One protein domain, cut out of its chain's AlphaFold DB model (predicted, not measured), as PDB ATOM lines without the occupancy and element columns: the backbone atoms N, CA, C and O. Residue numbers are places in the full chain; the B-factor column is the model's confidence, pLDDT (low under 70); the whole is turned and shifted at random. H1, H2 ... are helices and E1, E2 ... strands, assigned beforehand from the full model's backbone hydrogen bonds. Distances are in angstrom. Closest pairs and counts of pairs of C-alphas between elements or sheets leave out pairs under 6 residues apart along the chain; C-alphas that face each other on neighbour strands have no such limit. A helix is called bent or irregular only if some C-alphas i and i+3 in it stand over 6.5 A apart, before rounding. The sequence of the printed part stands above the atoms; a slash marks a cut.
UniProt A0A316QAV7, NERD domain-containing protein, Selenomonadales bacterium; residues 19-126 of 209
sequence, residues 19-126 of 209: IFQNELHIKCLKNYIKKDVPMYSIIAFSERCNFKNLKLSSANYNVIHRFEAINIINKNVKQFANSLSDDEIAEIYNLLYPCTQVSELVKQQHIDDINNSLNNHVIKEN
ATOM      1  N   ILE A  19     260.828 189.854 205.220       83.81
ATOM      2  CA  ILE A  19     260.812 189.871 206.687       83.81
ATOM      3  C   ILE A  19     259.756 190.854 207.195       83.81
ATOM      4  O   ILE A  19     258.873 190.468 207.960       83.81
ATOM      5  N   PHE A  20     259.816 192.108 206.741       81.44
ATOM      6  CA  PHE A  20     258.885 193.152 207.176       81.44
ATOM      7  C   PHE A  20     257.475 192.929 206.630       81.44
ATOM      8  O   PHE A  20     256.496 193.188 207.328       81.44
ATOM      9  N   GLN A  21     257.364 192.395 205.413       82.88
ATOM     10  CA  GLN A  21     256.078 192.009 204.846       82.88
ATOM     11  C   GLN A  21     255.405 190.931 205.709       82.88
ATOM     12  O   GLN A  21     254.261 191.104 206.131       82.88
ATOM     13  N   ASN A  22     256.125 189.856 206.046       88.12
ATOM     14  CA  ASN A  22     255.586 188.809 206.913       88.12
ATOM     15  C   ASN A  22     255.250 189.325 208.316       88.12
ATOM     16  O   ASN A  22     254.215 188.952 208.865       88.12
ATOM     17  N   GLU A  23     256.078 190.194 208.897       86.00
ATOM     18  CA  GLU A  23     255.800 190.802 210.203       86.00
ATOM     19  C   GLU A  23     254.492 191.610 210.191       86.00
ATOM     20  O   GLU A  23     253.649 191.446 211.082       86.00
ATOM     21  N   LEU A  24     254.279 192.425 209.154       84.56
ATOM     22  CA  LEU A  24     253.037 193.170 208.979       84.56
ATOM     23  C   LEU A  24     251.840 192.226 208.826       84.56
ATOM     24  O   LEU A  24     250.822 192.430 209.491       84.56
ATOM     25  N   HIS A  25     251.952 191.182 207.999       86.00
ATOM     26  CA  HIS A  25     250.882 190.197 207.823       86.00
ATOM     27  C   HIS A  25     250.516 189.509 209.141       86.00
ATOM     28  O   HIS A  25     249.335 189.439 209.479       86.00
ATOM     29  N   ILE A  26     251.507 189.083 209.927       88.19
ATOM     30  CA  ILE A  26     251.288 188.477 211.246       88.19
ATOM     31  C   ILE A  26     250.580 189.460 212.179       88.19
ATOM     32  O   ILE A  26     249.607 189.092 212.833       88.19
ATOM     33  N   LYS A  27     251.009 190.726 212.221       87.00
ATOM     34  CA  LYS A  27     250.360 191.754 213.048       87.00
ATOM     35  C   LYS A  27     248.895 191.964 212.657       87.00
ATOM     36  O   LYS A  27     248.034 192.071 213.528       87.00
ATOM     37  N   CYS A  28     248.604 191.997 211.360       86.81
ATOM     38  CA  CYS A  28     247.239 192.138 210.857       86.81
ATOM     39  C   CYS A  28     246.379 190.922 211.209       86.81
ATOM     40  O   CYS A  28     245.262 191.094 211.689       86.81
ATOM     41  N   LEU A  29     246.915 189.712 211.032       88.12
ATOM     42  CA  LEU A  29     246.227 188.472 211.390       88.12
ATOM     43  C   LEU A  29     245.936 188.399 212.890       88.12
ATOM     44  O   LEU A  29     244.812 188.083 213.263       88.12
ATOM     45  N   LYS A  30     246.892 188.766 213.755       88.81
ATOM     46  CA  LYS A  30     246.665 188.841 215.209       88.81
ATOM     47  C   LYS A  30     245.510 189.780 215.556       88.81
ATOM     48  O   LYS A  30     244.613 189.407 216.309       88.81
ATOM     49  N   ASN A  31     245.496 190.971 214.958       87.62
ATOM     50  CA  ASN A  31     244.428 191.947 215.176       87.62
ATOM     51  C   ASN A  31     243.069 191.478 214.636       87.62
ATOM     52  O   ASN A  31     242.039 191.842 215.199       87.62
ATOM     53  N   TYR A  32     243.058 190.709 213.544       86.31
ATOM     54  CA  TYR A  32     241.831 190.206 212.932       86.31
ATOM     55  C   TYR A  32     241.229 189.039 213.720       86.31
ATOM     56  O   TYR A  32     240.033 189.042 213.997       86.31
ATOM     57  N   ILE A  33     242.064 188.082 214.137       86.88
ATOM     58  CA  ILE A  33     241.636 186.900 214.895       86.88
ATOM     59  C   ILE A  33     241.218 187.275 216.326       86.88
ATOM     60  O   ILE A  33     240.332 186.634 216.884       86.88
ATOM     61  N   LYS A  34     241.814 188.326 216.919       79.56
ATOM     62  CA  LYS A  34     241.505 188.830 218.279       79.56
ATOM     63  C   LYS A  34     241.611 187.775 219.394       79.56
ATOM     64  O   LYS A  34     241.061 187.966 220.475       79.56
ATOM     65  N   LYS A  35     242.338 186.687 219.146       77.75
ATOM     66  CA  LYS A  35     242.705 185.657 220.124       77.75
ATOM     67  C   LYS A  35     244.223 185.577 220.215       77.75
ATOM     68  O   LYS A  35     244.916 185.876 219.237       77.75
ATOM     69  N   ASP A  36     244.732 185.158 221.369       82.25
ATOM     70  CA  ASP A  36     246.165 184.936 221.569       82.25
ATOM     71  C   ASP A  36     246.587 183.604 220.939       82.25
ATOM     72  O   ASP A  36     246.779 182.588 221.599       82.25
ATOM     73  N   VAL A  37     246.635 183.603 219.607       84.44
ATOM     74  CA  VAL A  37     247.042 182.447 218.816       84.44
ATOM     75  C   VAL A  37     248.548 182.525 218.584       84.44
ATOM     76  O   VAL A  37     249.034 183.546 218.071       84.44
ATOM     77  N   PRO A  38     249.311 181.464 218.895       83.56
ATOM     78  CA  PRO A  38     250.726 181.440 218.580       83.56
ATOM     79  C   PRO A  38     250.933 181.522 217.063       83.56
ATOM     80  O   PRO A  38     250.400 180.727 216.293       83.56
ATOM     81  N   MET A  39     251.737 182.492 216.628       86.50
ATOM     82  CA  MET A  39     252.090 182.688 215.222       86.50
ATOM     83  C   MET A  39     253.603 182.699 215.058       86.50
ATOM     84  O   MET A  39     254.307 183.392 215.795       86.50
ATOM     85  N   TYR A  40     254.089 181.980 214.048       84.56
ATOM     86  CA  TYR A  40     255.514 181.823 213.769       84.56
ATOM     87  C   TYR A  40     255.836 182.345 212.374       84.56
ATOM     88  O   TYR A  40     255.252 181.901 211.388       84.56
ATOM     89  N   SER A  41     256.796 183.266 212.287       89.50
ATOM     90  CA  SER A  41     257.284 183.760 211.001       89.50
ATOM     91  C   SER A  41     258.331 182.804 210.434       89.50
ATOM     92  O   SER A  41     259.426 182.655 210.988       89.50
ATOM     93  N   ILE A  42     257.986 182.149 209.327       88.94
ATOM     94  CA  ILE A  42     258.898 181.324 208.533       88.94
ATOM     95  C   ILE A  42     258.953 181.916 207.127       88.94
ATOM     96  O   ILE A  42     257.930 182.080 206.467       88.94
ATOM     97  N   ILE A  43     260.160 182.236 206.675       88.25
ATOM     98  CA  ILE A  43     260.442 182.792 205.356       88.25
ATOM     99  C   ILE A  43     261.348 181.787 204.655       88.25
ATOM    100  O   ILE A  43     262.530 181.666 204.974       88.25
ATOM    101  N   ALA A  44     260.771 181.025 203.731       87.75
ATOM    102  CA  ALA A  44     261.477 179.965 203.029       87.75
ATOM    103  C   ALA A  44     261.925 180.432 201.641       87.75
ATOM    104  O   ALA A  44     261.113 180.860 200.823       87.75
ATOM    105  N   PHE A  45     263.216 180.292 201.360       85.81
ATOM    106  CA  PHE A  45     263.797 180.508 200.042       85.81
ATOM    107  C   PHE A  45     264.151 179.179 199.380       85.81
ATOM    108  O   PHE A  45     264.429 178.176 200.042       85.81
ATOM    109  N   SER A  46     264.179 179.170 198.048       82.81
ATOM    110  CA  SER A  46     264.702 178.017 197.314       82.81
ATOM    111  C   SER A  46     266.178 177.777 197.645       82.81
ATOM    112  O   SER A  46     266.912 178.678 198.048       82.81
ATOM    113  N   GLU A  47     266.636 176.560 197.401       77.88
ATOM    114  CA  GLU A  47     268.020 176.118 197.577       77.88
ATOM    115  C   GLU A  47     268.987 176.800 196.597       77.88
ATOM    116  O   GLU A  47     270.201 176.746 196.766       77.88
ATOM    117  N   ARG A  48     268.449 177.455 195.562       75.81
ATOM    118  CA  ARG A  48     269.219 178.218 194.573       75.81
ATOM    119  C   ARG A  48     269.563 179.628 195.056       75.81
ATOM    120  O   ARG A  48     270.340 180.318 194.401       75.81
ATOM    121  N   CYS A  49     268.973 180.074 196.164       73.75
ATOM    122  CA  CYS A  49     269.281 181.365 196.761       73.75
ATOM    123  C   CYS A  49     270.583 181.265 197.569       73.75
ATOM    124  O   CYS A  49     270.842 180.256 198.213       73.75
ATOM    125  N   ASN A  50     271.403 182.316 197.563       70.31
ATOM    126  CA  ASN A  50     272.604 182.384 198.392       70.31
ATOM    127  C   ASN A  50     272.403 183.427 199.497       70.31
ATOM    128  O   ASN A  50     272.154 184.600 199.208       70.31
ATOM    129  N   PHE A  51     272.502 183.011 200.760       68.06
ATOM    130  CA  PHE A  51     272.428 183.928 201.892       68.06
ATOM    131  C   PHE A  51     273.784 184.601 202.104       68.06
ATOM    132  O   PHE A  51     274.676 184.044 202.738       68.06
ATOM    133  N   LYS A  52     273.938 185.831 201.601       60.38
ATOM    134  CA  LYS A  52     275.175 186.609 201.797       60.38
ATOM    135  C   LYS A  52     275.461 186.935 203.271       60.38
ATOM    136  O   LYS A  52     276.612 187.170 203.615       60.38
ATOM    137  N   ASN A  53     274.443 186.928 204.138       54.28
ATOM    138  CA  ASN A  53     274.567 187.193 205.572       54.28
ATOM    139  C   ASN A  53     273.929 186.062 206.395       54.28
ATOM    140  O   ASN A  53     272.745 185.784 206.254       54.28
ATOM    141  N   LEU A  54     274.700 185.452 207.304       49.72
ATOM    142  CA  LEU A  54     274.266 184.339 208.169       49.72
ATOM    143  C   LEU A  54     273.357 184.746 209.352       49.72
ATOM    144  O   LEU A  54     272.902 183.884 210.097       49.72
ATOM    145  N   LYS A  55     273.072 186.041 209.549       54.75
ATOM    146  CA  LYS A  55     272.241 186.554 210.661       54.75
ATOM    147  C   LYS A  55     270.804 186.876 210.235       54.75
ATOM    148  O   LYS A  55     270.249 187.887 210.647       54.75
ATOM    149  N   LEU A  56     270.212 186.054 209.373       59.72
ATOM    150  CA  LEU A  56     268.839 186.259 208.894       59.72
ATOM    151  C   LEU A  56     267.787 185.564 209.768       59.72
ATOM    152  O   LEU A  56     266.616 185.569 209.422       59.72
ATOM    153  N   SER A  57     268.171 184.958 210.892       59.06
ATOM    154  CA  SER A  57     267.220 184.397 211.853       59.06
ATOM    155  C   SER A  57     267.357 185.116 213.190       59.06
ATOM    156  O   SER A  57     268.464 185.309 213.692       59.06
ATOM    157  N   SER A  58     266.224 185.541 213.741       69.19
ATOM    158  CA  SER A  58     266.098 186.170 215.061       69.19
ATOM    159  C   SER A  58     265.111 185.367 215.910       69.19
ATOM    160  O   SER A  58     264.484 184.437 215.415       69.19
ATOM    161  N   ALA A  59     264.902 185.745 217.175       63.38
ATOM    162  CA  ALA A  59     263.890 185.094 218.018       63.38
ATOM    163  C   ALA A  59     262.469 185.135 217.403       63.38
ATOM    164  O   ALA A  59     261.653 184.260 217.675       63.38
ATOM    165  N   ASN A  60     262.197 186.126 216.545       71.19
ATOM    166  CA  ASN A  60     260.857 186.429 216.034       71.19
ATOM    167  C   ASN A  60     260.600 185.940 214.596       71.19
ATOM    168  O   ASN A  60     259.460 185.986 214.138       71.19
ATOM    169  N   TYR A  61     261.631 185.502 213.864       82.50
ATOM    170  CA  TYR A  61     261.489 185.032 212.484       82.50
ATOM    171  C   TYR A  61     262.634 184.106 212.065       82.50
ATOM    172  O   TYR A  61     263.776 184.276 212.493       82.50
ATOM    173  N   ASN A  62     262.320 183.155 211.185       85.06
ATOM    174  CA  ASN A  62     263.278 182.207 210.620       85.06
ATOM    175  C   ASN A  62     263.362 182.400 209.105       85.06
ATOM    176  O   ASN A  62     262.380 182.158 208.403       85.06
ATOM    177  N   VAL A  63     264.528 182.813 208.608       86.75
ATOM    178  CA  VAL A  63     264.826 182.837 207.169       86.75
ATOM    179  C   VAL A  63     265.648 181.607 206.833       86.75
ATOM    180  O   VAL A  63     266.779 181.473 207.298       86.75
ATOM    181  N   ILE A  64     265.062 180.708 206.051       85.19
ATOM    182  CA  ILE A  64     265.571 179.351 205.851       85.19
ATOM    183  C   ILE A  64     265.515 178.943 204.387       85.19
ATOM    184  O   ILE A  64     264.791 179.536 203.584       85.19
ATOM    185  N   HIS A  65     266.228 177.876 204.039       84.94
ATOM    186  CA  HIS A  65     265.923 177.148 202.815       84.94
ATOM    187  C   HIS A  65     264.686 176.267 202.991       84.94
ATOM    188  O   HIS A  65     264.383 175.785 204.085       84.94
ATOM    189  N   ARG A  66     263.969 176.021 201.892       83.56
ATOM    190  CA  ARG A  66     262.726 175.242 201.884       83.56
ATOM    191  C   ARG A  66     262.896 173.841 202.484       83.56
ATOM    192  O   ARG A  66     262.011 173.409 203.219       83.56
ATOM    193  N   PHE A  67     264.015 173.153 202.249       79.56
ATOM    194  CA  PHE A  67     264.260 171.836 202.860       79.56
ATOM    195  C   PHE A  67     264.304 171.848 204.400       79.56
ATOM    196  O   PHE A  67     264.021 170.833 205.035       79.56
ATOM    197  N   GLU A  68     264.634 172.982 205.023       81.19
ATOM    198  CA  GLU A  68     264.708 173.116 206.484       81.19
ATOM    199  C   GLU A  68     263.331 173.342 207.121       81.19
ATOM    200  O   GLU A  68     263.180 173.181 208.335       81.19
ATOM    201  N   ALA A  69     262.313 173.674 206.315       85.62
ATOM    202  CA  ALA A  69     260.994 174.079 206.795       85.62
ATOM    203  C   ALA A  69     260.347 173.011 207.677       85.62
ATOM    204  O   ALA A  69     259.911 173.316 208.782       85.62
ATOM    205  N   ILE A  70     260.357 171.750 207.238       84.00
ATOM    206  CA  ILE A  70     259.761 170.637 207.992       84.00
ATOM    207  C   ILE A  70     260.434 170.483 209.360       84.00
ATOM    208  O   ILE A  70     259.754 170.311 210.371       84.00
ATOM    209  N   ASN A  71     261.763 170.583 209.419       83.00
ATOM    210  CA  ASN A  71     262.502 170.450 210.674       83.00
ATOM    211  C   ASN A  71     262.157 171.577 211.651       83.00
ATOM    212  O   ASN A  71     261.964 171.323 212.840       83.00
ATOM    213  N   ILE A  72     262.049 172.807 211.152       84.25
ATOM    214  CA  ILE A  72     261.717 173.980 211.966       84.25
ATOM    215  C   ILE A  72     260.262 173.941 212.425       84.25
ATOM    216  O   ILE A  72     259.998 174.179 213.601       84.25
ATOM    217  N   ILE A  73     259.333 173.564 211.546       86.44
ATOM    218  CA  ILE A  73     257.922 173.377 211.899       86.44
ATOM    219  C   ILE A  73     257.804 172.322 212.997       86.44
ATOM    220  O   ILE A  73     257.234 172.603 214.043       86.44
ATOM    221  N   ASN A  74     258.419 171.150 212.829       85.25
ATOM    222  CA  ASN A  74     258.369 170.087 213.834       85.25
ATOM    223  C   ASN A  74     259.003 170.500 215.168       85.25
ATOM    224  O   ASN A  74     258.520 170.109 216.230       85.25
ATOM    225  N   LYS A  75     260.082 171.290 215.133       83.88
ATOM    226  CA  LYS A  75     260.698 171.851 216.340       83.88
ATOM    227  C   LYS A  75     259.735 172.800 217.059       83.88
ATOM    228  O   LYS A  75     259.568 172.667 218.269       83.88
ATOM    229  N   ASN A  76     259.077 173.693 216.322       80.88
ATOM    230  CA  ASN A  76     258.109 174.637 216.880       80.88
ATOM    231  C   ASN A  76     256.866 173.907 217.410       80.88
ATOM    232  O   ASN A  76     256.463 174.142 218.540       80.88
ATOM    233  N   VAL A  77     256.309 172.948 216.666       81.75
ATOM    234  CA  VAL A  77     255.155 172.149 217.115       81.75
ATOM    235  C   VAL A  77     255.450 171.448 218.440       81.75
ATOM    236  O   VAL A  77     254.625 171.484 219.341       81.75
ATOM    237  N   LYS A  78     256.644 170.865 218.611       80.56
ATOM    238  CA  LYS A  78     257.040 170.235 219.884       80.56
ATOM    239  C   LYS A  78     257.167 171.228 221.036       80.56
ATOM    240  O   LYS A  78     256.892 170.866 222.172       80.56
ATOM    241  N   GLN A  79     257.610 172.450 220.754       73.44
ATOM    242  CA  GLN A  79     257.777 173.491 221.766       73.44
ATOM    243  C   GLN A  79     256.432 174.039 222.271       73.44
ATOM    244  O   GLN A  79     256.357 174.498 223.406       73.44
ATOM    245  N   PHE A  80     255.380 173.972 221.452       68.00
ATOM    246  CA  PHE A  80     254.070 174.573 221.729       68.00
ATOM    247  C   PHE A  80     252.912 173.579 221.569       68.00
ATOM    248  O   PHE A  80     251.781 173.971 221.262       68.00
ATOM    249  N   ALA A  81     253.215 172.289 221.743       59.88
ATOM    250  CA  ALA A  81     252.241 171.215 221.656       59.88
ATOM    251  C   ALA A  81     251.077 171.519 222.614       59.88
ATOM    252  O   ALA A  81     251.311 171.780 223.793       59.88
ATOM    253  N   ASN A  82     249.848 171.478 222.088       60.81
ATOM    254  CA  ASN A  82     248.575 171.728 222.787       60.81
ATOM    255  C   ASN A  82     248.180 173.202 222.994       60.81
ATOM    256  O   ASN A  82     247.541 173.529 223.989       60.81
ATOM    257  N   SER A  83     248.529 174.098 222.070       70.81
ATOM    258  CA  SER A  83     248.118 175.509 222.166       70.81
ATOM    259  C   SER A  83     246.699 175.808 221.671       70.81
ATOM    260  O   SER A  83     246.164 176.843 222.048       70.81
ATOM    261  N   LEU A  84     246.096 174.943 220.846       82.88
ATOM    262  CA  LEU A  84     244.743 175.125 220.307       82.88
ATOM    263  C   LEU A  84     243.991 173.792 220.286       82.88
ATOM    264  O   LEU A  84     244.568 172.757 219.946       82.88
ATOM    265  N   SER A  85     242.709 173.842 220.622       88.38
ATOM    266  CA  SER A  85     241.742 172.756 220.453       88.38
ATOM    267  C   SER A  85     241.213 172.671 219.017       88.38
ATOM    268  O   SER A  85     241.305 173.629 218.245       88.38
ATOM    269  N   ASP A  86     240.616 171.531 218.662       89.06
ATOM    270  CA  ASP A  86     239.981 171.338 217.351       89.06
ATOM    271  C   ASP A  86     238.863 172.366 217.098       89.06
ATOM    272  O   ASP A  86     238.743 172.888 215.987       89.06
ATOM    273  N   ASP A  87     238.107 172.732 218.140       89.81
ATOM    274  CA  ASP A  87     237.066 173.762 218.072       89.81
ATOM    275  C   ASP A  87     237.663 175.147 217.777       89.81
ATOM    276  O   ASP A  87     237.187 175.864 216.895       89.81
ATOM    277  N   GLU A  88     238.763 175.518 218.440       89.19
ATOM    278  CA  GLU A  88     239.457 176.782 218.167       89.19
ATOM    279  C   GLU A  88     240.032 176.832 216.750       89.19
ATOM    280  O   GLU A  88     239.978 177.880 216.100       89.19
ATOM    281  N   ILE A  89     240.552 175.709 216.249       89.56
ATOM    282  CA  ILE A  89     241.029 175.591 214.867       89.56
ATOM    283  C   ILE A  89     239.866 175.796 213.890       89.56
ATOM    284  O   ILE A  89     240.006 176.562 212.933       89.56
ATOM    285  N   ALA A  90     238.719 175.157 214.133       88.94
ATOM    286  CA  ALA A  90     237.532 175.294 213.296       88.94
ATOM    287  C   ALA A  90     236.992 176.735 213.295       88.94
ATOM    288  O   ALA A  90     236.651 177.270 212.237       88.94
ATOM    289  N   GLU A  91     236.968 177.397 214.452       90.06
ATOM    290  CA  GLU A  91     236.580 178.805 214.562       90.06
ATOM    291  C   GLU A  91     237.520 179.726 213.777       90.06
ATOM    292  O   GLU A  91     237.053 180.576 213.016       90.06
ATOM    293  N   ILE A  92     238.839 179.545 213.909       89.38
ATOM    294  CA  ILE A  92     239.830 180.323 213.149       89.38
ATOM    295  C   ILE A  92     239.666 180.071 211.648       89.38
ATOM    296  O   ILE A  92     239.690 181.019 210.863       89.38
ATOM    297  N   TYR A  93     239.470 178.816 211.235       88.44
ATOM    298  CA  TYR A  93     239.240 178.469 209.835       88.44
ATOM    299  C   TYR A  93     238.004 179.183 209.280       88.44
ATOM    300  O   TYR A  93     238.100 179.860 208.259       88.44
ATOM    301  N   ASN A  94     236.867 179.100 209.972       86.94
ATOM    302  CA  ASN A  94     235.620 179.740 209.547       86.94
ATOM    303  C   ASN A  94     235.727 181.271 209.520       86.94
ATOM    304  O   ASN A  94     235.124 181.913 208.662       86.94
ATOM    305  N   LEU A  95     236.522 181.855 210.420       86.00
ATOM    306  CA  LEU A  95     236.806 183.286 210.434       86.00
ATOM    307  C   LEU A  95     237.668 183.722 209.236       86.00
ATOM    308  O   LEU A  95     237.418 184.772 208.651       86.00
ATOM    309  N   LEU A  96     238.688 182.938 208.869       85.56
ATOM    310  CA  LEU A  96     239.642 183.292 207.810       85.56
ATOM    311  C   LEU A  96     239.176 182.893 206.406       85.56
ATOM    312  O   LEU A  96     239.549 183.551 205.434       85.56
ATOM    313  N   TYR A  97     238.377 181.832 206.275       83.94
ATOM    314  CA  TYR A  97     237.953 181.287 204.985       83.94
ATOM    315  C   TYR A  97     237.295 182.338 204.072       83.94
ATOM    316  O   TYR A  97     237.725 182.441 202.920       83.94
ATOM    317  N   PRO A  98     236.372 183.205 204.540       80.94
ATOM    318  CA  PRO A  98     235.802 184.269 203.711       80.94
ATOM    319  C   PRO A  98     236.852 185.231 203.138       80.94
ATOM    320  O   PRO A  98     236.715 185.679 202.005       80.94
ATOM    321  N   CYS A  99     237.937 185.507 203.870       76.69
ATOM    322  CA  CYS A  99     239.020 186.377 203.398       76.69
ATOM    323  C   CYS A  99     239.847 185.755 202.262       76.69
ATOM    324  O   CYS A  99     240.548 186.472 201.555       76.69
ATOM    325  N   THR A 100     239.778 184.433 202.078       75.56
ATOM    326  CA  THR A 100     240.418 183.736 200.947       75.56
ATOM    327  C   THR A 100     239.561 183.772 199.683       75.56
ATOM    328  O   THR A 100     240.077 183.616 198.577       75.56
ATOM    329  N   GLN A 101     238.258 184.022 199.835       71.12
ATOM    330  CA  GLN A 101     237.288 184.074 198.749       71.12
ATOM    331  C   GLN A 101     237.222 185.495 198.185       71.12
ATOM    332  O   GLN A 101     236.248 186.222 198.360       71.12
ATOM    333  N   VAL A 102     238.298 185.922 197.526       63.84
ATOM    334  CA  VAL A 102     238.317 187.229 196.864       63.84
ATOM    335  C   VAL A 102     237.690 187.080 195.483       63.84
ATOM    336  O   VAL A 102     238.269 186.436 194.604       63.84
ATOM    337  N   SER A 103     236.510 187.673 195.284       63.38
ATOM    338  CA  SER A 103     235.907 187.756 193.952       63.38
ATOM    339  C   SER A 103     236.811 188.570 193.024       63.38
ATOM    340  O   SER A 103     237.503 189.490 193.464       63.38
ATOM    341  N   GLU A 104     236.801 188.259 191.727       63.53
ATOM    342  CA  GLU A 104     237.582 189.019 190.738       63.53
ATOM    343  C   GLU A 104     237.276 190.524 190.792       63.53
ATOM    344  O   GLU A 104     238.171 191.349 190.644       63.53
ATOM    345  N   LEU A 105     236.038 190.897 191.132       68.25
ATOM    346  CA  LEU A 105     235.628 192.291 191.298       68.25
ATOM    347  C   LEU A 105     236.329 192.979 192.483       68.25
ATOM    348  O   LEU A 105     236.750 194.126 192.362       68.25
ATOM    349  N   VAL A 106     236.516 192.274 193.604       62.66
ATOM    350  CA  VAL A 106     237.245 192.797 194.773       62.66
ATOM    351  C   VAL A 106     238.750 192.868 194.498       62.66
ATOM    352  O   VAL A 106     239.400 193.825 194.916       62.66
ATOM    353  N   LYS A 107     239.316 191.905 193.753       61.81
ATOM    354  CA  LYS A 107     240.718 191.993 193.301       61.81
ATOM    355  C   LYS A 107     240.930 193.213 192.412       61.81
ATOM    356  O   LYS A 107     241.909 193.929 192.600       61.81
ATOM    357  N   GLN A 108     240.006 193.461 191.484       66.75
ATOM    358  CA  GLN A 108     240.089 194.593 190.570       66.75
ATOM    359  C   GLN A 108     240.008 195.925 191.320       66.75
ATOM    360  O   GLN A 108     240.878 196.769 191.137       66.75
ATOM    361  N   GLN A 109     239.056 196.069 192.249       67.75
ATOM    362  CA  GLN A 109     238.961 197.255 193.110       67.75
ATOM    363  C   GLN A 109     240.250 197.502 193.906       67.75
ATOM    364  O   GLN A 109     240.715 198.633 193.992       67.75
ATOM    365  N   HIS A 110     240.876 196.447 194.433       61.94
ATOM    366  CA  HIS A 110     242.144 196.573 195.150       61.94
ATOM    367  C   HIS A 110     243.301 197.042 194.247       61.94
ATOM    368  O   HIS A 110     244.110 197.870 194.665       61.94
ATOM    369  N   ILE A 111     243.378 196.539 193.009       63.97
ATOM    370  CA  ILE A 111     244.363 196.990 192.011       63.97
ATOM    371  C   ILE A 111     244.138 198.470 191.678       63.97
ATOM    372  O   ILE A 111     245.096 199.247 191.633       63.97
ATOM    373  N   ASP A 112     242.881 198.866 191.491       70.31
ATOM    374  CA  ASP A 112     242.506 200.246 191.193       70.31
ATOM    375  C   ASP A 112     242.879 201.180 192.361       70.31
ATOM    376  O   ASP A 112     243.468 202.237 192.137       70.31
ATOM    377  N   ASP A 113     242.650 200.763 193.609       72.06
ATOM    378  CA  ASP A 113     243.034 201.509 194.815       72.06
ATOM    379  C   ASP A 113     244.557 201.681 194.951       72.06
ATOM    380  O   ASP A 113     245.025 202.770 195.295       72.06
ATOM    381  N   ILE A 114     245.351 200.644 194.645       68.44
ATOM    382  CA  ILE A 114     246.824 200.730 194.639       68.44
ATOM    383  C   ILE A 114     247.291 201.736 193.586       68.44
ATOM    384  O   ILE A 114     248.098 202.618 193.888       68.44
ATOM    385  N   ASN A 115     246.765 201.636 192.363       70.50
ATOM    386  CA  ASN A 115     247.104 202.551 191.276       70.50
ATOM    387  C   ASN A 115     246.719 203.992 191.625       70.50
ATOM    388  O   ASN A 115     247.493 204.918 191.386       70.50
ATOM    389  N   ASN A 116     245.565 204.185 192.261       69.44
ATOM    390  CA  ASN A 116     245.128 205.489 192.745       69.44
ATOM    391  C   ASN A 116     246.031 206.023 193.867       69.44
ATOM    392  O   ASN A 116     246.356 207.209 193.857       69.44
ATOM    393  N   SER A 117     246.491 205.185 194.806       65.62
ATOM    394  CA  SER A 117     247.444 205.599 195.852       65.62
ATOM    395  C   SER A 117     248.793 206.012 195.259       65.62
ATOM    396  O   SER A 117     249.321 207.069 195.608       65.62
ATOM    397  N   LEU A 118     249.312 205.242 194.294       61.81
ATOM    398  CA  LEU A 118     250.550 205.553 193.570       61.81
ATOM    399  C   LEU A 118     250.427 206.855 192.765       61.81
ATOM    400  O   LEU A 118     251.291 207.726 192.867       61.81
ATOM    401  N   ASN A 119     249.325 207.036 192.031       54.12
ATOM    402  CA  ASN A 119     249.057 208.255 191.264       54.12
ATOM    403  C   ASN A 119     248.898 209.481 192.176       54.12
ATOM    404  O   ASN A 119     249.427 210.550 191.877       54.12
ATOM    405  N   ASN A 120     248.246 209.331 193.330       50.25
ATOM    406  CA  ASN A 120     248.136 210.398 194.324       50.25
ATOM    407  C   ASN A 120     249.489 210.765 194.950       50.25
ATOM    408  O   ASN A 120     249.697 211.923 195.311       50.25
ATOM    409  N   HIS A 121     250.419 209.815 195.071       46.19
ATOM    410  CA  HIS A 121     251.777 210.086 195.545       46.19
ATOM    411  C   HIS A 121     252.595 210.880 194.508       46.19
ATOM    412  O   HIS A 121     253.310 211.807 194.884       46.19
ATOM    413  N   VAL A 122     252.405 210.600 193.211       41.97
ATOM    414  CA  VAL A 122     252.981 211.374 192.090       41.97
ATOM    415  C   VAL A 122     252.388 212.789 192.008       41.97
ATOM    416  O   VAL A 122     253.105 213.754 191.751       41.97
ATOM    417  N   ILE A 123     251.087 212.950 192.279       41.34
ATOM    418  CA  ILE A 123     250.423 214.268 192.299       41.34
ATOM    419  C   ILE A 123     250.876 215.100 193.512       41.34
ATOM    420  O   ILE A 123     251.080 216.308 193.391       41.34
ATOM    421  N   LYS A 124     251.107 214.474 194.675       36.81
ATOM    422  CA  LYS A 124     251.612 215.166 195.874       36.81
ATOM    423  C   LYS A 124     253.018 215.750 195.703       36.81
ATOM    424  O   LYS A 124     253.285 216.780 196.314       36.81
ATOM    425  N   GLU A 125     253.883 215.160 194.873       39.78
ATOM    426  CA  GLU A 125     255.202 215.741 194.554       39.78
ATOM    427  C   GLU A 125     255.109 217.011 193.685       39.78
ATOM    428  O   GLU A 125     256.020 217.835 193.726       39.78
ATOM    429  N   ASN A 126     253.987 217.233 192.982       39.53
ATOM    430  CA  ASN A 126     253.769 218.390 192.099       39.53
ATOM    431  C   ASN A 126     252.721 219.413 192.602       39.53
ATOM    432  O   ASN A 126     252.486 220.422 191.939       39.53
TER     433      ASN A 126
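AT A GLANCE: This is residues 19 to 126 of the 209 residues of the protein "NERD domain-containing protein" of Selenomonadales bacterium (UniProt A0A316QAV7). H1 and H2 border a small parallel pair, E1 and E2, H3 runs past one end of H1, and H4 sticks out as an arm, in a loose, open frame. The 108 printed residues, mostly helix, hold four named helices and two strands, H1 E1 E2 H2 H3 H4; the radius of gyration of the C-alphas is 18.4 A, the spans 54 by 43 by 22 A.

HOW THE PARTS SIT: Start at H1, residues 19 to 33; its closest C-alpha to E1, residues 41 to 45, is Asn 22, 6.7 A from that of Ser 41. Parallel to E1 at 22 degrees is E2, residues 61 to 65, with N 43 and O 62 within hydrogen-bond range at 2.8 A. H2, residues 66 to 79, comes closest to E1 at the C-alphas of Arg 66 and Ala 44, 5.0 A. H3, residues 86 to 100, is close to H1 but not clearly touching, at a steep tilt of 66 degrees, opposite ways; the closest C-alphas are Ile 33 and Ile 92, 7.0 A. H4, residues 104 to 126, is apart from H3. O i to N i+4 pairs are within hydrogen-bond range throughout H1, and 8 of 10 in H2, 9 of 11 in H3, 18 of 19 in H4.

IN THESE COORDINATES: Find C-alpha 19 at (260.812, 189.871, 206.687); H1 runs 21.1 A from there. E1 and E2 each span 13.2 A. H2 and H3, each 20.6 A, are only just irregular: C-alphas 67 and 70, and 95 and 98, are 6.9 A apart. H4 runs 33.6 A to C-alpha 126 at (253.769, 218.390, 192.099).

THE WHOLE: The printed part has no cut; residues 97 to 126 stand free. The farthest C-alphas, Asn 82 and Asn 126, are 56.1 A apart. The E1 to E2 link is long. Mean pLDDT is 75.4 for the printed part, 58 for H4.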